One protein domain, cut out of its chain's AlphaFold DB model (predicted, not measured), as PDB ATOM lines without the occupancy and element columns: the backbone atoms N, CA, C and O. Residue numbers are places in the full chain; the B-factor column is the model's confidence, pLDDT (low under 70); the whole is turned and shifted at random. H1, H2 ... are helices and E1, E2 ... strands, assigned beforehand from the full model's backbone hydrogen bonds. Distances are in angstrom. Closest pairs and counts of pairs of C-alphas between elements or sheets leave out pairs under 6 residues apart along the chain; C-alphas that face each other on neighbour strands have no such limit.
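This is residues 2 to 114 of the 581 residues of the protein "DNA_MISMATCH_REPAIR_2 domain-containing protein" of Citrus clementina (UniProt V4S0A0). A twisted sheet of five strands is sandwiched between two helices, H4 over one face and H1 over the other, in three layers. H3 packs on H1, and beyond H4 the tail, residues 102 to 114, folds back to E3, with which residues 110 to 111 pair in parallel. The printed part has 113 residues with four named helices and five named strands, in the order E1 E2 E3 H1 E4 H2 H3 E5 H4. The sheet is mixed, in the order E3 E2 E1 E4 E5, and the class is mixed, helices and strands. The whole is compact, with a radius of gyration of the C-alphas of 13.8 A, yet elongated, spanning 41 by 27 by 26 A.

Look first at inner strand E1, residues 2 to 9. E2, residues 12 to 19, is antiparallel to it in a hairpin; N 5 and O 16 are within hydrogen-bond range at 2.8 A. E3, residues 24 to 31, forms a hairpin with E2, with N 17 and O 26 at 2.9 A; E1 E2 E3 are a meander, each strand the antiparallel neighbour of the one before. On the other side of E1 is E4, residues 47 to 51, parallel at 15 degrees, with N 6 and O 49 at 2.9 A. Edge strand E5, residues 82 to 85, is parallel to E4 at 38 degrees, with N 83 and O 48 at 3.0 A. H4, residues 89 to 101, is on the sheet; its closest C-alphas to E1 are Pro 89 and Ser 7, 6.6 A apart. H1, residues 33 to 42, is on the opposite face at a height over the sheet of 9.3 A, along the strands at 4 degrees to E2 on the local plane; its closest C-alphas to E2 are Glu 33 and Tyr 13, 6.5 A apart. H3, residues 71 to 78, touches H1 at a shallow tilt of 30 degrees, the same way, closest at the C-alphas of Leu 73 and Val 37, 5.8 A. H2, residues 52 to 55, is on the sheet but over none of its strands. Strand-helix-strand units, two parallel strands with helices between, are E4, H2 H3, E5 and, split by E2 E1, E3, H1, E4; both crossovers are right-handed. In H1 and H3 every O i to N i+4 pair is within hydrogen-bond range, in H4 8 of 9; H2 is too short for such a pair.

Find C-alpha 2 at (183.397, 161.249, 152.151); from there E1 runs 21.8 A to C-alpha 9. E2 measures 23.4 A, E3 20.3 A and H1 14.3 A. H4 runs 18.4 A from C-alpha 89 to C-alpha 101 at (191.930, 153.006, 153.343).

The two C-alphas farthest apart are those of Tyr 67 and Glu 106, at 42.5 A. The printed part has no cut; the link H2 to H3 is long, 15 residues. Mean pLDDT of the printed part is 76.7, and residues 43 to 44, 46, 56 to 70 and 114 are under 70.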
ATOM      1  N   ARG A   2     183.791 160.830 153.517       71.19
ATOM      2  CA  ARG A   2     183.397 161.249 152.151       71.19
ATOM      3  C   ARG A   2     184.617 161.730 151.366       71.19
ATOM      4  O   ARG A   2     185.340 162.594 151.861       71.19
ATOM      5  N   LEU A   3     184.816 161.193 150.169       83.94
ATOM      6  CA  LEU A   3     185.868 161.557 149.223       83.94
ATOM      7  C   LEU A   3     185.215 162.089 147.951       83.94
ATOM      8  O   LEU A   3     184.095 161.696 147.614       83.94
ATOM      9  N   SER A   4     185.889 163.003 147.268       85.12
ATOM     10  CA  SER A   4     185.367 163.597 146.041       85.12
ATOM     11  C   SER A   4     186.425 163.562 144.951       85.12
ATOM     12  O   SER A   4     187.535 164.040 145.156       85.12
ATOM     13  N   GLY A   5     186.079 162.994 143.802       87.56
ATOM     14  CA  GLY A   5     186.858 163.069 142.575       87.56
ATOM     15  C   GLY A   5     186.207 164.034 141.601       87.56
ATOM     16  O   GLY A   5     184.984 164.064 141.482       87.56
ATOM     17  N   VAL A   6     187.006 164.831 140.907       88.19
ATOM     18  CA  VAL A   6     186.525 165.794 139.917       88.19
ATOM     19  C   VAL A   6     187.179 165.500 138.580       88.19
ATOM     20  O   VAL A   6     188.394 165.323 138.504       88.19
ATOM     21  N   SER A   7     186.379 165.473 137.520       86.50
ATOM     22  CA  SER A   7     186.859 165.267 136.157       86.50
ATOM     23  C   SER A   7     186.095 166.130 135.156       86.50
ATOM     24  O   SER A   7     185.029 166.672 135.449       86.50
ATOM     25  N   ARG A   8     186.668 166.290 133.963       82.69
ATOM     26  CA  ARG A   8     185.995 166.899 132.813       82.69
ATOM     27  C   ARG A   8     185.236 165.834 132.021       82.69
ATOM     28  O   ARG A   8     185.771 164.745 131.824       82.69
ATOM     29  N   SER A   9     184.042 166.166 131.537       81.19
ATOM     30  CA  SER A   9     183.211 165.303 130.692       81.19
ATOM     31  C   SER A   9     182.780 166.022 129.410       81.19
ATOM     32  O   SER A   9     182.942 167.234 129.272       81.19
ATOM     33  N   ALA A  10     182.182 165.287 128.468       73.94
ATOM     34  CA  ALA A  10     181.644 165.871 127.236       73.94
ATOM     35  C   ALA A  10     180.502 166.880 127.488       73.94
ATOM     36  O   ALA A  10     180.254 167.745 126.652       73.94
ATOM     37  N   LYS A  11     179.819 166.783 128.637       71.81
ATOM     38  CA  LYS A  11     178.700 167.655 129.028       71.81
ATOM     39  C   LYS A  11     179.129 168.809 129.947       71.81
ATOM     40  O   LYS A  11     178.278 169.590 130.367       71.81
ATOM     41  N   GLY A  12     180.420 168.925 130.272       77.62
ATOM     42  CA  GLY A  12     180.964 169.951 131.163       77.62
ATOM     43  C   GLY A  12     181.901 169.353 132.209       77.62
ATOM     44  O   GLY A  12     182.975 168.848 131.882       77.62
ATOM     45  N   TYR A  13     181.506 169.438 133.477       82.25
ATOM     46  CA  TYR A  13     182.241 168.865 134.599       82.25
ATOM     47  C   TYR A  13     181.479 167.709 135.231       82.25
ATOM     48  O   TYR A  13     180.248 167.660 135.229       82.25
ATOM     49  N   CYS A  14     182.243 166.809 135.833       84.81
ATOM     50  CA  CYS A  14     181.739 165.664 136.552       84.81
ATOM     51  C   CYS A  14     182.345 165.610 137.959       84.81
ATOM     52  O   CYS A  14     183.544 165.842 138.145       84.81
ATOM     53  N   ILE A  15     181.510 165.301 138.952       86.75
ATOM     54  CA  ILE A  15     181.945 165.010 140.319       86.75
ATOM     55  C   ILE A  15     181.535 163.594 140.699       86.75
ATOM     56  O   ILE A  15     180.385 163.187 140.542       86.75
ATOM     57  N   ILE A  16     182.493 162.859 141.244       87.62
ATOM     58  CA  ILE A  16     182.304 161.532 141.805       87.62
ATOM     59  C   ILE A  16     182.405 161.678 143.318       87.62
ATOM     60  O   ILE A  16     183.449 162.058 143.840       87.62
ATOM     61  N   SER A  17     181.323 161.416 144.043       85.44
ATOM     62  CA  SER A  17     181.345 161.376 145.508       85.44
ATOM     63  C   SER A  17     181.407 159.931 145.975       85.44
ATOM     64  O   SER A  17     180.517 159.156 145.654       85.44
ATOM     65  N   ILE A  18     182.408 159.582 146.778       83.75
ATOM     66  CA  ILE A  18     182.548 158.251 147.374       83.75
ATOM     67  C   ILE A  18     182.309 158.354 148.876       83.75
ATOM     68  O   ILE A  18     182.909 159.185 149.562       83.75
ATOM     69  N   LEU A  19     181.436 157.499 149.398       80.88
ATOM     70  CA  LEU A  19     181.234 157.294 150.826       80.88
ATOM     71  C   LEU A  19     181.832 155.944 151.197       80.88
ATOM     72  O   LEU A  19     181.186 154.908 151.062       80.88
ATOM     73  N   GLU A  20     183.069 155.972 151.685       79.94
ATOM     74  CA  GLU A  20     183.824 154.760 152.006       79.94
ATOM     75  C   GLU A  20     183.103 153.893 153.052       79.94
ATOM     76  O   GLU A  20     182.860 152.720 152.793       79.94
ATOM     77  N   THR A  21     182.598 154.497 154.131       75.88
ATOM     78  CA  THR A  21     181.836 153.800 155.185       75.88
ATOM     79  C   THR A  21     180.582 153.105 154.673       75.88
ATOM     80  O   THR A  21     180.095 152.194 155.314       75.88
ATOM     81  N   MET A  22     179.996 153.563 153.566       74.88
ATOM     82  CA  MET A  22     178.805 152.926 152.989       74.88
ATOM     83  C   MET A  22     179.144 152.046 151.791       74.88
ATOM     84  O   MET A  22     178.248 151.409 151.244       74.88
ATOM     85  N   LYS A  23     180.411 152.035 151.358       81.75
ATOM     86  CA  LYS A  23     180.864 151.418 150.108       81.75
ATOM     87  C   LYS A  23     179.978 151.840 148.932       81.75
ATOM     88  O   LYS A  23     179.586 151.025 148.103       81.75
ATOM     89  N   THR A  24     179.629 153.125 148.865       82.25
ATOM     90  CA  THR A  24     178.816 153.687 147.779       82.25
ATOM     91  C   THR A  24     179.559 154.791 147.049       82.25
ATOM     92  O   THR A  24     180.399 155.488 147.626       82.25
ATOM     93  N   TYR A  25     179.235 154.965 145.771       86.06
ATOM     94  CA  TYR A  25     179.651 156.129 145.001       86.06
ATOM     95  C   TYR A  25     178.489 156.694 144.186       86.06
ATOM     96  O   TYR A  25     177.632 155.950 143.709       86.06
ATOM     97  N   SER A  26     178.467 158.013 144.025       82.38
ATOM     98  CA  SER A  26     177.571 158.712 143.108       82.38
ATOM     99  C   SER A  26     178.381 159.468 142.064       82.38
ATOM    100  O   SER A  26     179.428 160.041 142.371       82.38
ATOM    101  N   LEU A  27     177.884 159.456 140.834       84.44
ATOM    102  CA  LEU A  27     178.426 160.147 139.678       84.44
ATOM    103  C   LEU A  27     177.426 161.222 139.270       84.44
ATOM    104  O   LEU A  27     176.295 160.920 138.908       84.44
ATOM    105  N   GLU A  28     177.840 162.478 139.304       79.31
ATOM    106  CA  GLU A  28     177.034 163.567 138.767       79.31
ATOM    107  C   GLU A  28     177.763 164.183 137.581       79.31
ATOM    108  O   GLU A  28     178.895 164.650 137.716       79.31
ATOM    109  N   ASP A  29     177.113 164.153 136.420       79.94
ATOM    110  CA  ASP A  29     177.655 164.616 135.146       79.94
ATOM    111  C   ASP A  29     176.857 165.811 134.600       79.94
ATOM    112  O   ASP A  29     175.708 166.038 134.979       79.94
ATOM    113  N   GLY A  30     177.468 166.589 133.704       73.19
ATOM    114  CA  GLY A  30     176.858 167.778 133.102       73.19
ATOM    115  C   GLY A  30     176.806 168.986 134.036       73.19
ATOM    116  O   GLY A  30     175.966 169.872 133.870       73.19
ATOM    117  N   LEU A  31     177.687 169.035 135.037       75.19
ATOM    118  CA  LEU A  31     177.768 170.168 135.948       75.19
ATOM    119  C   LEU A  31     178.472 171.347 135.278       75.19
ATOM    120  O   LEU A  31     179.483 171.205 134.588       75.19
ATOM    121  N   THR A  32     177.962 172.545 135.548       74.62
ATOM    122  CA  THR A  32     178.701 173.778 135.267       74.62
ATOM    123  C   THR A  32     179.834 173.942 136.280       74.62
ATOM    124  O   THR A  32     179.748 173.452 137.406       74.62
ATOM    125  N   GLU A  33     180.880 174.679 135.906       73.56
ATOM    126  CA  GLU A  33     182.000 175.002 136.804       73.56
ATOM    127  C   GLU A  33     181.518 175.611 138.135       73.56
ATOM    128  O   GLU A  33     181.992 175.241 139.205       73.56
ATOM    129  N   ASP A  34     180.517 176.493 138.072       70.50
ATOM    130  CA  ASP A  34     179.964 177.175 139.243       70.50
ATOM    131  C   ASP A  34     179.170 176.209 140.140       70.50
ATOM    132  O   ASP A  34     179.351 176.197 141.355       70.50
ATOM    133  N   ALA A  35     178.350 175.326 139.548       71.25
ATOM    134  CA  ALA A  35     177.628 174.285 140.287       71.25
ATOM    135  C   ALA A  35     178.583 173.287 140.966       71.25
ATOM    136  O   ALA A  35     178.349 172.862 142.099       71.25
ATOM    137  N   LEU A  36     179.690 172.945 140.300       78.88
ATOM    138  CA  LEU A  36     180.737 172.103 140.867       78.88
ATOM    139  C   LEU A  36     181.409 172.776 142.076       78.88
ATOM    140  O   LEU A  36     181.538 172.147 143.128       78.88
ATOM    141  N   VAL A  37     181.777 174.057 141.970       78.06
ATOM    142  CA  VAL A  37     182.338 174.827 143.096       78.06
ATOM    143  C   VAL A  37     181.343 174.908 144.255       78.06
ATOM    144  O   VAL A  37     181.725 174.671 145.402       78.06
ATOM    145  N   THR A  38     180.054 175.148 143.985       73.56
ATOM    146  CA  THR A  38     178.995 175.099 145.008       73.56
ATOM    147  C   THR A  38     178.993 173.766 145.741       73.56
ATOM    148  O   THR A  38     178.983 173.736 146.975       73.56
ATOM    149  N   LYS A  39     179.046 172.650 145.006       77.88
ATOM    150  CA  LYS A  39     179.101 171.310 145.598       77.88
ATOM    151  C   LYS A  39     180.364 171.102 146.422       77.88
ATOM    152  O   LYS A  39     180.265 170.533 147.504       77.88
ATOM    153  N   LEU A  40     181.521 171.595 145.988       80.81
ATOM    154  CA  LEU A  40     182.767 171.477 146.753       80.81
ATOM    155  C   LEU A  40     182.784 172.346 148.026       80.81
ATOM    156  O   LEU A  40     183.341 171.940 149.050       80.81
ATOM    157  N   ARG A  41     182.149 173.521 148.003       77.44
ATOM    158  CA  ARG A  41     181.983 174.388 149.185       77.44
ATOM    159  C   ARG A  41     181.016 173.807 150.202       77.44
ATOM    160  O   ARG A  41     181.206 173.952 151.406       77.44
ATOM    161  N   THR A  42     179.959 173.168 149.717       71.50
ATOM    162  CA  THR A  42     178.876 172.663 150.565       71.50
ATOM    163  C   THR A  42     179.132 171.237 151.045       71.50
ATOM    164  O   THR A  42     178.747 170.896 152.167       71.50
ATOM    165  N   SER A  43     179.828 170.413 150.267       69.69
ATOM    166  CA  SER A  43     180.175 169.046 150.648       69.69
ATOM    167  C   SER A  43     181.319 169.033 151.655       69.69
ATOM    168  O   SER A  43     182.391 169.581 151.418       69.69
ATOM    169  N   ARG A  44     181.114 168.342 152.780       66.31
ATOM    170  CA  ARG A  44     182.214 167.979 153.678       66.31
ATOM    171  C   ARG A  44     182.893 166.733 153.116       66.31
ATOM    172  O   ARG A  44     182.358 165.636 153.269       66.31
ATOM    173  N   TYR A  45     184.032 166.904 152.460       70.69
ATOM    174  CA  TYR A  45     184.899 165.808 152.028       70.69
ATOM    175  C   TYR A  45     186.244 165.872 152.755       70.69
ATOM    176  O   TYR A  45     186.662 166.935 153.204       70.69
ATOM    177  N   HIS A  46     186.878 164.713 152.911       67.75
ATOM    178  CA  HIS A  46     188.162 164.565 153.603       67.75
ATOM    179  C   HIS A  46     189.330 164.627 152.617       67.75
ATOM    180  O   HIS A  46     190.348 165.237 152.916       67.75
ATOM    181  N   HIS A  47     189.148 164.053 151.426       82.00
ATOM    182  CA  HIS A  47     190.144 164.035 150.359       82.00
ATOM    183  C   HIS A  47     189.505 164.452 149.036       82.00
ATOM    184  O   HIS A  47     188.365 164.071 148.739       82.00
ATOM    185  N   LEU A  48     190.257 165.237 148.269       87.00
ATOM    186  CA  LEU A  48     189.900 165.701 146.937       87.00
ATOM    187  C   LEU A  48     190.871 165.111 145.920       87.00
ATOM    188  O   LEU A  48     192.083 165.266 146.054       87.00
ATOM    189  N   PHE A  49     190.331 164.486 144.885       87.38
ATOM    190  CA  PHE A  49     191.096 163.970 143.761       87.38
ATOM    191  C   PHE A  49     190.719 164.719 142.491       87.38
ATOM    192  O   PHE A  49     189.543 164.954 142.212       87.38
ATOM    193  N   LEU A  50     191.720 165.083 141.704       88.00
ATOM    194  CA  LEU A  50     191.557 165.819 140.463       88.00
ATOM    195  C   LEU A  50     192.054 164.973 139.300       88.00
ATOM    196  O   LEU A  50     193.197 164.518 139.287       88.00
ATOM    197  N   HIS A  51     191.195 164.763 138.312       88.69
ATOM    198  CA  HIS A  51     191.554 164.005 137.127       88.69
ATOM    199  C   HIS A  51     192.323 164.885 136.139       88.69
ATOM    200  O   HIS A  51     191.957 166.042 135.916       88.69
ATOM    201  N   THR A  52     193.350 164.347 135.479       83.31
ATOM    202  CA  THR A  52     194.190 165.116 134.541       83.31
ATOM    203  C   THR A  52     193.451 165.695 133.340       83.31
ATOM    204  O   THR A  52     193.942 166.658 132.751       83.31
ATOM    205  N   SER A  53     192.234 165.229 133.032       81.69
ATOM    206  CA  SER A  53     191.365 165.878 132.034       81.69
ATOM    207  C   SER A  53     191.029 167.338 132.365       81.69
ATOM    208  O   SER A  53     190.707 168.105 131.462       81.69
ATOM    209  N   LEU A  54     191.168 167.766 133.626       77.81
ATOM    210  CA  LEU A  54     191.026 169.172 134.029       77.81
ATOM    211  C   LEU A  54     192.192 170.056 133.556       77.81
ATOM    212  O   LEU A  54     192.037 171.269 133.465       77.81
ATOM    213  N   ARG A  55     193.355 169.472 133.229       72.44
ATOM    214  CA  ARG A  55     194.542 170.218 132.770       72.44
ATOM    215  C   ARG A  55     194.441 170.695 131.322       72.44
ATOM    216  O   ARG A  55     195.214 171.561 130.916       72.44
ATOM    217  N   GLN A  56     193.537 170.112 130.540       63.06
ATOM    218  CA  GLN A  56     193.359 170.425 129.127       63.06
ATOM    219  C   GLN A  56     192.170 171.369 128.968       63.06
ATOM    220  O   GLN A  56     191.045 170.974 129.265       63.06
ATOM    221  N   ASN A  57     192.400 172.598 128.497       58.81
ATOM    222  CA  ASN A  57     191.316 173.500 128.104       58.81
ATOM    223  C   ASN A  57     190.781 173.183 126.702       58.81
ATOM    224  O   ASN A  57     191.509 172.670 125.855       58.81
ATOM    225  N   THR A  58     189.522 173.553 126.435       55.34
ATOM    226  CA  THR A  58     188.885 173.479 125.099       55.34
ATOM    227  C   THR A  58     189.689 174.212 124.016       55.34
ATOM    228  O   THR A  58     189.579 173.896 122.837       55.34
ATOM    229  N   SER A  59     190.549 175.150 124.420       52.19
ATOM    230  CA  SER A  59     191.479 175.909 123.579       52.19
ATOM    231  C   SER A  59     192.858 175.255 123.372       52.19
ATOM    232  O   SER A  59     193.744 175.891 122.806       52.19
ATOM    233  N   GLY A  60     193.089 174.025 123.851       51.16
ATOM    234  CA  GLY A  60     194.373 173.319 123.703       51.16
ATOM    235  C   GLY A  60     195.523 173.900 124.538       51.16
ATOM    236  O   GLY A  60     196.674 173.494 124.385       51.16
ATOM    237  N   THR A  61     195.234 174.847 125.433       48.50
ATOM    238  CA  THR A  61     196.220 175.408 126.361       48.50
ATOM    239  C   THR A  61     196.304 174.550 127.623       48.50
ATOM    240  O   THR A  61     195.293 174.191 128.222       48.50
ATOM    241  N   SER A  62     197.527 174.220 128.042       48.19
ATOM    242  CA  SER A  62     197.827 173.368 129.204       48.19
ATOM    243  C   SER A  62     197.850 174.128 130.537       48.19
ATOM    244  O   SER A  62     198.447 173.665 131.510       48.19
ATOM    245  N   ARG A  63     197.271 175.334 130.583       53.47
ATOM    246  CA  ARG A  63     197.255 176.189 131.776       53.47
ATOM    247  C   ARG A  63     195.878 176.141 132.420       53.47
ATOM    248  O   ARG A  63     195.065 177.042 132.242       53.47
ATOM    249  N   TRP A  64     195.634 175.081 133.182       57.62
ATOM    250  CA  TRP A  64     194.630 175.127 134.236       57.62
ATOM    251  C   TRP A  64     195.157 176.076 135.319       57.62
ATOM    252  O   TRP A  64     196.086 175.722 136.041       57.62
ATOM    253  N   GLY A  65     194.683 177.326 135.340       53.12
ATOM    254  CA  GLY A  65     195.193 178.307 136.297       53.12
ATOM    255  C   GLY A  65     194.804 179.761 136.035       53.12
ATOM    256  O   GLY A  65     194.984 180.281 134.936       53.12
ATOM    257  N   GLU A  66     194.318 180.390 137.108       51.59
ATOM    258  CA  GLU A  66     194.077 181.824 137.373       51.59
ATOM    259  C   GLU A  66     193.078 182.570 136.469       51.59
ATOM    260  O   GLU A  66     192.218 183.281 136.989       51.59
ATOM    261  N   TYR A  67     193.097 182.378 135.147       50.06
ATOM    262  CA  TYR A  67     192.246 183.130 134.218       50.06
ATOM    263  C   TYR A  67     191.600 182.228 133.155       50.06
ATOM    264  O   TYR A  67     192.279 181.491 132.448       50.06
ATOM    265  N   GLY A  68     190.273 182.333 133.002       59.41
ATOM    266  CA  GLY A  68     189.493 181.599 131.996       59.41
ATOM    267  C   GLY A  68     188.713 180.397 132.545       59.41
ATOM    268  O   GLY A  68     188.352 180.363 133.722       59.41
ATOM    269  N   GLU A  69     188.401 179.448 131.661       60.12
ATOM    270  CA  GLU A  69     187.662 178.219 131.976       60.12
ATOM    271  C   GLU A  69     188.443 177.351 132.981       60.12
ATOM    272  O   GLU A  69     189.628 177.079 132.778       60.12
ATOM    273  N   GLY A  70     187.797 176.951 134.081       66.94
ATOM    274  CA  GLY A  70     188.418 176.170 135.156       66.94
ATOM    275  C   GLY A  70     189.091 177.010 136.251       66.94
ATOM    276  O   GLY A  70     189.567 176.439 137.232       66.94
ATOM    277  N   GLY A  71     189.120 178.342 136.121       71.38
ATOM    278  CA  GLY A  71     189.736 179.244 137.097       71.38
ATOM    279  C   GLY A  71     188.986 179.346 138.433       71.38
ATOM    280  O   GLY A  71     189.631 179.424 139.476       71.38
ATOM    281  N   LEU A  72     187.645 179.298 138.432       70.69
ATOM    282  CA  LEU A  72     186.858 179.311 139.679       70.69
ATOM    283  C   LEU A  72     187.069 178.010 140.455       70.69
ATOM    284  O   LEU A  72     187.255 178.022 141.671       70.69
ATOM    285  N   LEU A  73     187.077 176.891 139.728       76.56
ATOM    286  CA  LEU A  73     187.368 175.580 140.293       76.56
ATOM    287  C   LEU A  73     188.793 175.522 140.853       76.56
ATOM    288  O   LEU A  73     188.984 175.061 141.974       76.56
ATOM    289  N   TRP A  74     189.781 176.033 140.112       78.19
ATOM    290  CA  TRP A  74     191.170 176.099 140.567       78.19
ATOM    291  C   TRP A  74     191.320 176.908 141.858       78.19
ATOM    292  O   TRP A  74     191.940 176.422 142.802       78.19
ATOM    293  N   GLY A  75     190.702 178.092 141.935       74.50
ATOM    294  CA  GLY A  75     190.710 178.918 143.147       74.50
ATOM    295  C   GLY A  75     190.093 178.218 144.363       74.50
ATOM    296  O   GLY A  75     190.586 178.369 145.478       74.50
ATOM    297  N   GLU A  76     189.058 177.397 144.163       79.81
ATOM    298  CA  GLU A  76     188.466 176.594 145.240       79.81
ATOM    299  C   GLU A  76     189.355 175.408 145.653       79.81
ATOM    300  O   GLU A  76     189.464 175.093 146.840       79.81
ATOM    301  N   CYS A  77     189.982 174.736 144.685       81.19
ATOM    302  CA  CYS A  77     190.805 173.556 144.934       81.19
ATOM    303  C   CYS A  77     192.168 173.905 145.546       81.19
ATOM    304  O   CYS A  77     192.618 173.176 146.423       81.19
ATOM    305  N   ILE A  78     192.809 175.008 145.138       79.94
ATOM    306  CA  ILE A  78     194.166 175.376 145.591       79.94
ATOM    307  C   ILE A  78     194.244 175.668 147.092       79.94
ATOM    308  O   ILE A  78     195.280 175.463 147.717       79.94
ATOM    309  N   ALA A  79     193.132 176.101 147.688       72.62
ATOM    310  CA  ALA A  79     193.034 176.332 149.123       72.62
ATOM    311  C   ALA A  79     193.001 175.027 149.949       72.62
ATOM    312  O   ALA A  79     192.977 175.080 151.179       72.62
ATOM    313  N   ARG A  80     192.950 173.856 149.299       78.56
ATOM    314  CA  ARG A  80     192.767 172.543 149.929       78.56
ATOM    315  C   ARG A  80     193.842 171.562 149.457       78.56
ATOM    316  O   ARG A  80     194.418 171.711 148.387       78.56
ATOM    317  N   HIS A  81     194.090 170.521 150.250       81.25
ATOM    318  CA  HIS A  81     194.946 169.415 149.820       81.25
ATOM    319  C   HIS A  81     194.217 168.565 148.768       81.25
ATOM    320  O   HIS A  81     193.096 168.109 149.017       81.25
ATOM    321  N   PHE A  82     194.849 168.334 147.618       84.44
ATOM    322  CA  PHE A  82     194.319 167.486 146.554       84.44
ATOM    323  C   PHE A  82     195.412 166.628 145.912       84.44
ATOM    324  O   PHE A  82     196.586 166.994 145.917       84.44
ATOM    325  N   GLU A  83     195.005 165.518 145.305       87.06
ATOM    326  CA  GLU A  83     195.885 164.609 144.568       87.06
ATOM    327  C   GLU A  83     195.431 164.460 143.116       87.06
ATOM    328  O   GLU A  83     194.239 164.514 142.813       87.06
ATOM    329  N   TRP A  84     196.386 164.277 142.204       86.94
ATOM    330  CA  TRP A  84     196.099 164.055 140.788       86.94
ATOM    331  C   TRP A  84     196.025 162.568 140.460       86.94
ATOM    332  O   TRP A  84     196.809 161.781 140.985       86.94
ATOM    333  N   PHE A  85     195.137 162.205 139.536       88.56
ATOM    334  CA  PHE A  85     195.037 160.844 139.012       88.56
ATOM    335  C   PHE A  85     194.722 160.831 137.506       88.56
ATOM    336  O   PHE A  85     194.226 161.818 136.954       88.56
ATOM    337  N   GLU A  86     195.044 159.717 136.848       85.69
ATOM    338  CA  GLU A  86     194.912 159.496 135.401       85.69
ATOM    339  C   GLU A  86     194.188 158.178 135.132       85.69
ATOM    340  O   GLU A  86     194.346 157.245 135.912       85.69
ATOM    341  N   GLY A  87     193.449 158.093 134.021       86.25
ATOM    342  CA  GLY A  87     192.776 156.875 133.559       86.25
ATOM    343  C   GLY A  87     191.258 157.035 133.520       86.25
ATOM    344  O   GLY A  87     190.756 158.114 133.211       86.25
ATOM    345  N   ASP A  88     190.506 155.966 133.786       85.19
ATOM    346  CA  ASP A  88     189.049 156.085 133.906       85.19
ATOM    347  C   ASP A  88     188.685 156.791 135.227       85.19
ATOM    348  O   ASP A  88     189.073 156.306 136.296       85.19
ATOM    349  N   PRO A  89     187.926 157.907 135.199       84.69
ATOM    350  CA  PRO A  89     187.653 158.700 136.390       84.69
ATOM    351  C   PRO A  89     187.009 157.934 137.549       84.69
ATOM    352  O   PRO A  89     187.241 158.288 138.702       84.69
ATOM    353  N   VAL A  90     186.183 156.920 137.270       85.44
ATOM    354  CA  VAL A  90     185.461 156.164 138.300       85.44
ATOM    355  C   VAL A  90     186.323 155.021 138.817       85.44
ATOM    356  O   VAL A  90     186.498 154.894 140.028       85.44
ATOM    357  N   ILE A  91     186.879 154.206 137.921       86.00
ATOM    358  CA  ILE A  91     187.665 153.021 138.289       86.00
ATOM    359  C   ILE A  91     188.914 153.431 139.075       86.00
ATOM    360  O   ILE A  91     189.154 152.907 140.162       86.00
ATOM    361  N   GLU A  92     189.670 154.404 138.569       88.12
ATOM    362  CA  GLU A  92     190.938 154.826 139.176       88.12
ATOM    363  C   GLU A  92     190.729 155.523 140.514       88.12
ATOM    364  O   GLU A  92     191.471 155.304 141.472       88.12
ATOM    365  N   LEU A  93     189.658 156.311 140.627       86.75
ATOM    366  CA  LEU A  93     189.298 156.923 141.895       86.75
ATOM    367  C   LEU A  93     188.932 155.860 142.937       86.75
ATOM    368  O   LEU A  93     189.386 155.946 144.075       86.75
ATOM    369  N   LEU A  94     188.154 154.838 142.564       86.19
ATOM    370  CA  LEU A  94     187.826 153.731 143.466       86.19
ATOM    371  C   LEU A  94     189.079 152.955 143.896       86.19
ATOM    372  O   LEU A  94     189.185 152.599 145.068       86.19
ATOM    373  N   LEU A  95     190.040 152.731 142.993       86.06
ATOM    374  CA  LEU A  95     191.331 152.117 143.329       86.06
ATOM    375  C   LEU A  95     192.131 152.978 144.314       86.06
ATOM    376  O   LEU A  95     192.622 152.458 145.314       86.06
ATOM    377  N   LYS A  96     192.185 154.296 144.101       85.19
ATOM    378  CA  LYS A  96     192.840 155.238 145.022       85.19
ATOM    379  C   LYS A  96     192.192 155.262 146.399       85.19
ATOM    380  O   LYS A  96     192.894 155.297 147.405       85.19
ATOM    381  N   VAL A  97     190.862 155.195 146.472       84.88
ATOM    382  CA  VAL A  97     190.159 155.076 147.758       84.88
ATOM    383  C   VAL A  97     190.495 153.751 148.442       84.88
ATOM    384  O   VAL A  97     190.739 153.745 149.647       84.88
ATOM    385  N   LYS A  98     190.556 152.637 147.702       85.81
ATOM    386  CA  LYS A  98     190.965 151.344 148.272       85.81
ATOM    387  C   LYS A  98     192.388 151.389 148.822       85.81
ATOM    388  O   LYS A  98     192.601 150.933 149.937       85.81
ATOM    389  N   GLU A  99     193.321 151.992 148.090       86.25
ATOM    390  CA  GLU A  99     194.707 152.189 148.526       86.25
ATOM    391  C   GLU A  99     194.781 153.043 149.804       86.25
ATOM    392  O   GLU A  99     195.416 152.646 150.778       86.25
ATOM    393  N   LEU A 100     194.065 154.173 149.837       85.56
ATOM    394  CA  LEU A 100     194.090 155.123 150.954       85.56
ATOM    395  C   LEU A 100     193.553 154.524 152.262       85.56
ATOM    396  O   LEU A 100     194.061 154.841 153.337       85.56
ATOM    397  N   TYR A 101     192.542 153.655 152.178       82.12
ATOM    398  CA  TYR A 101     191.930 153.006 153.343       82.12
ATOM    399  C   TYR A 101     192.379 151.554 153.562       82.12
ATOM    400  O   TYR A 101     191.864 150.899 154.465       82.12
ATOM    401  N   GLY A 102     193.327 151.043 152.768       81.19
ATOM    402  CA  GLY A 102     193.814 149.664 152.879       81.19
ATOM    403  C   GLY A 102     192.734 148.601 152.635       81.19
ATOM    404  O   GLY A 102     192.746 147.555 153.279       81.19
ATOM    405  N   LEU A 103     191.774 148.875 151.747       82.12
ATOM    406  CA  LEU A 103     190.696 147.945 151.405       82.12
ATOM    407  C   LEU A 103     191.176 146.893 150.398       82.12
ATOM    408  O   LEU A 103     191.927 147.199 149.472       82.12
ATOM    409  N   GLU A 104     190.676 145.665 150.528       78.88
ATOM    410  CA  GLU A 104     190.943 144.597 149.564       78.88
ATOM    411  C   GLU A 104     190.378 144.933 148.174       78.88
ATOM    412  O   GLU A 104     189.320 145.558 148.026       78.88
ATOM    413  N   ASN A 105     191.057 144.467 147.124       71.00
ATOM    414  CA  ASN A 105     190.656 144.745 145.744       71.00
ATOM    415  C   ASN A 105     189.264 144.191 145.395       71.00
ATOM    416  O   ASN A 105     188.587 144.775 144.547       71.00
ATOM    417  N   GLU A 106     188.802 143.145 146.081       72.56
ATOM    418  CA  GLU A 106     187.479 142.535 145.890       72.56
ATOM    419  C   GLU A 106     186.321 143.376 146.452       72.56
ATOM    420  O   GLU A 106     185.163 143.149 146.094       72.56
ATOM    421  N   VAL A 107     186.598 144.392 147.282       74.62
ATOM    422  CA  VAL A 107     185.551 145.264 147.831       74.62
ATOM    423  C   VAL A 107     184.880 146.039 146.698       74.62
ATOM    424  O   VAL A 107     185.497 146.873 146.030       74.62
ATOM    425  N   THR A 108     183.595 145.783 146.471       79.31
ATOM    426  CA  THR A 108     182.808 146.487 145.458       79.31
ATOM    427  C   THR A 108     182.126 147.705 146.067       79.31
ATOM    428  O   THR A 108     181.598 147.659 147.177       79.31
ATOM    429  N   PHE A 109     182.153 148.816 145.330       81.19
ATOM    430  CA  PHE A 109     181.380 149.999 145.678       81.19
ATOM    431  C   PHE A 109     180.107 150.025 144.839       81.19
ATOM    432  O   PHE A 109     180.161 149.879 143.616       81.19
ATOM    433  N   ARG A 110     178.954 150.227 145.478       80.44
ATOM    434  CA  ARG A 110     177.670 150.307 144.780       80.44
ATOM    435  C   ARG A 110     177.466 151.699 144.187       80.44
ATOM    436  O   ARG A 110     177.586 152.701 144.893       80.44
ATOM    437  N   ASN A 111     177.084 151.749 142.915       81.19
ATOM    438  CA  ASN A 111     176.634 152.979 142.277       81.19
ATOM    439  C   ASN A 111     175.249 153.368 142.819       81.19
ATOM    440  O   ASN A 111     174.303 152.591 142.699       81.19
ATOM    441  N   VAL A 112     175.134 154.551 143.418       75.31
ATOM    442  CA  VAL A 112     173.863 155.119 143.909       75.31
ATOM    443  C   VAL A 112     173.375 156.286 143.049       75.31
ATOM    444  O   VAL A 112     172.497 157.038 143.454       75.31
ATOM    445  N   THR A 113     173.948 156.461 141.860       72.19
ATOM    446  CA  THR A 113     173.507 157.478 140.905       72.19
ATOM    447  C   THR A 113     172.110 157.137 140.413       72.19
ATOM    448  O   THR A 113     171.929 156.148 139.705       72.19
ATOM    449  N   VAL A 114     171.128 157.962 140.765       61.84
ATOM    450  CA  VAL A 114     169.772 157.829 140.236       61.84
ATOM    451  C   VAL A 114     169.616 158.797 139.066       61.84
ATOM    452  O   VAL A 114     169.577 160.013 139.254       61.84
TER     453      VAL A 114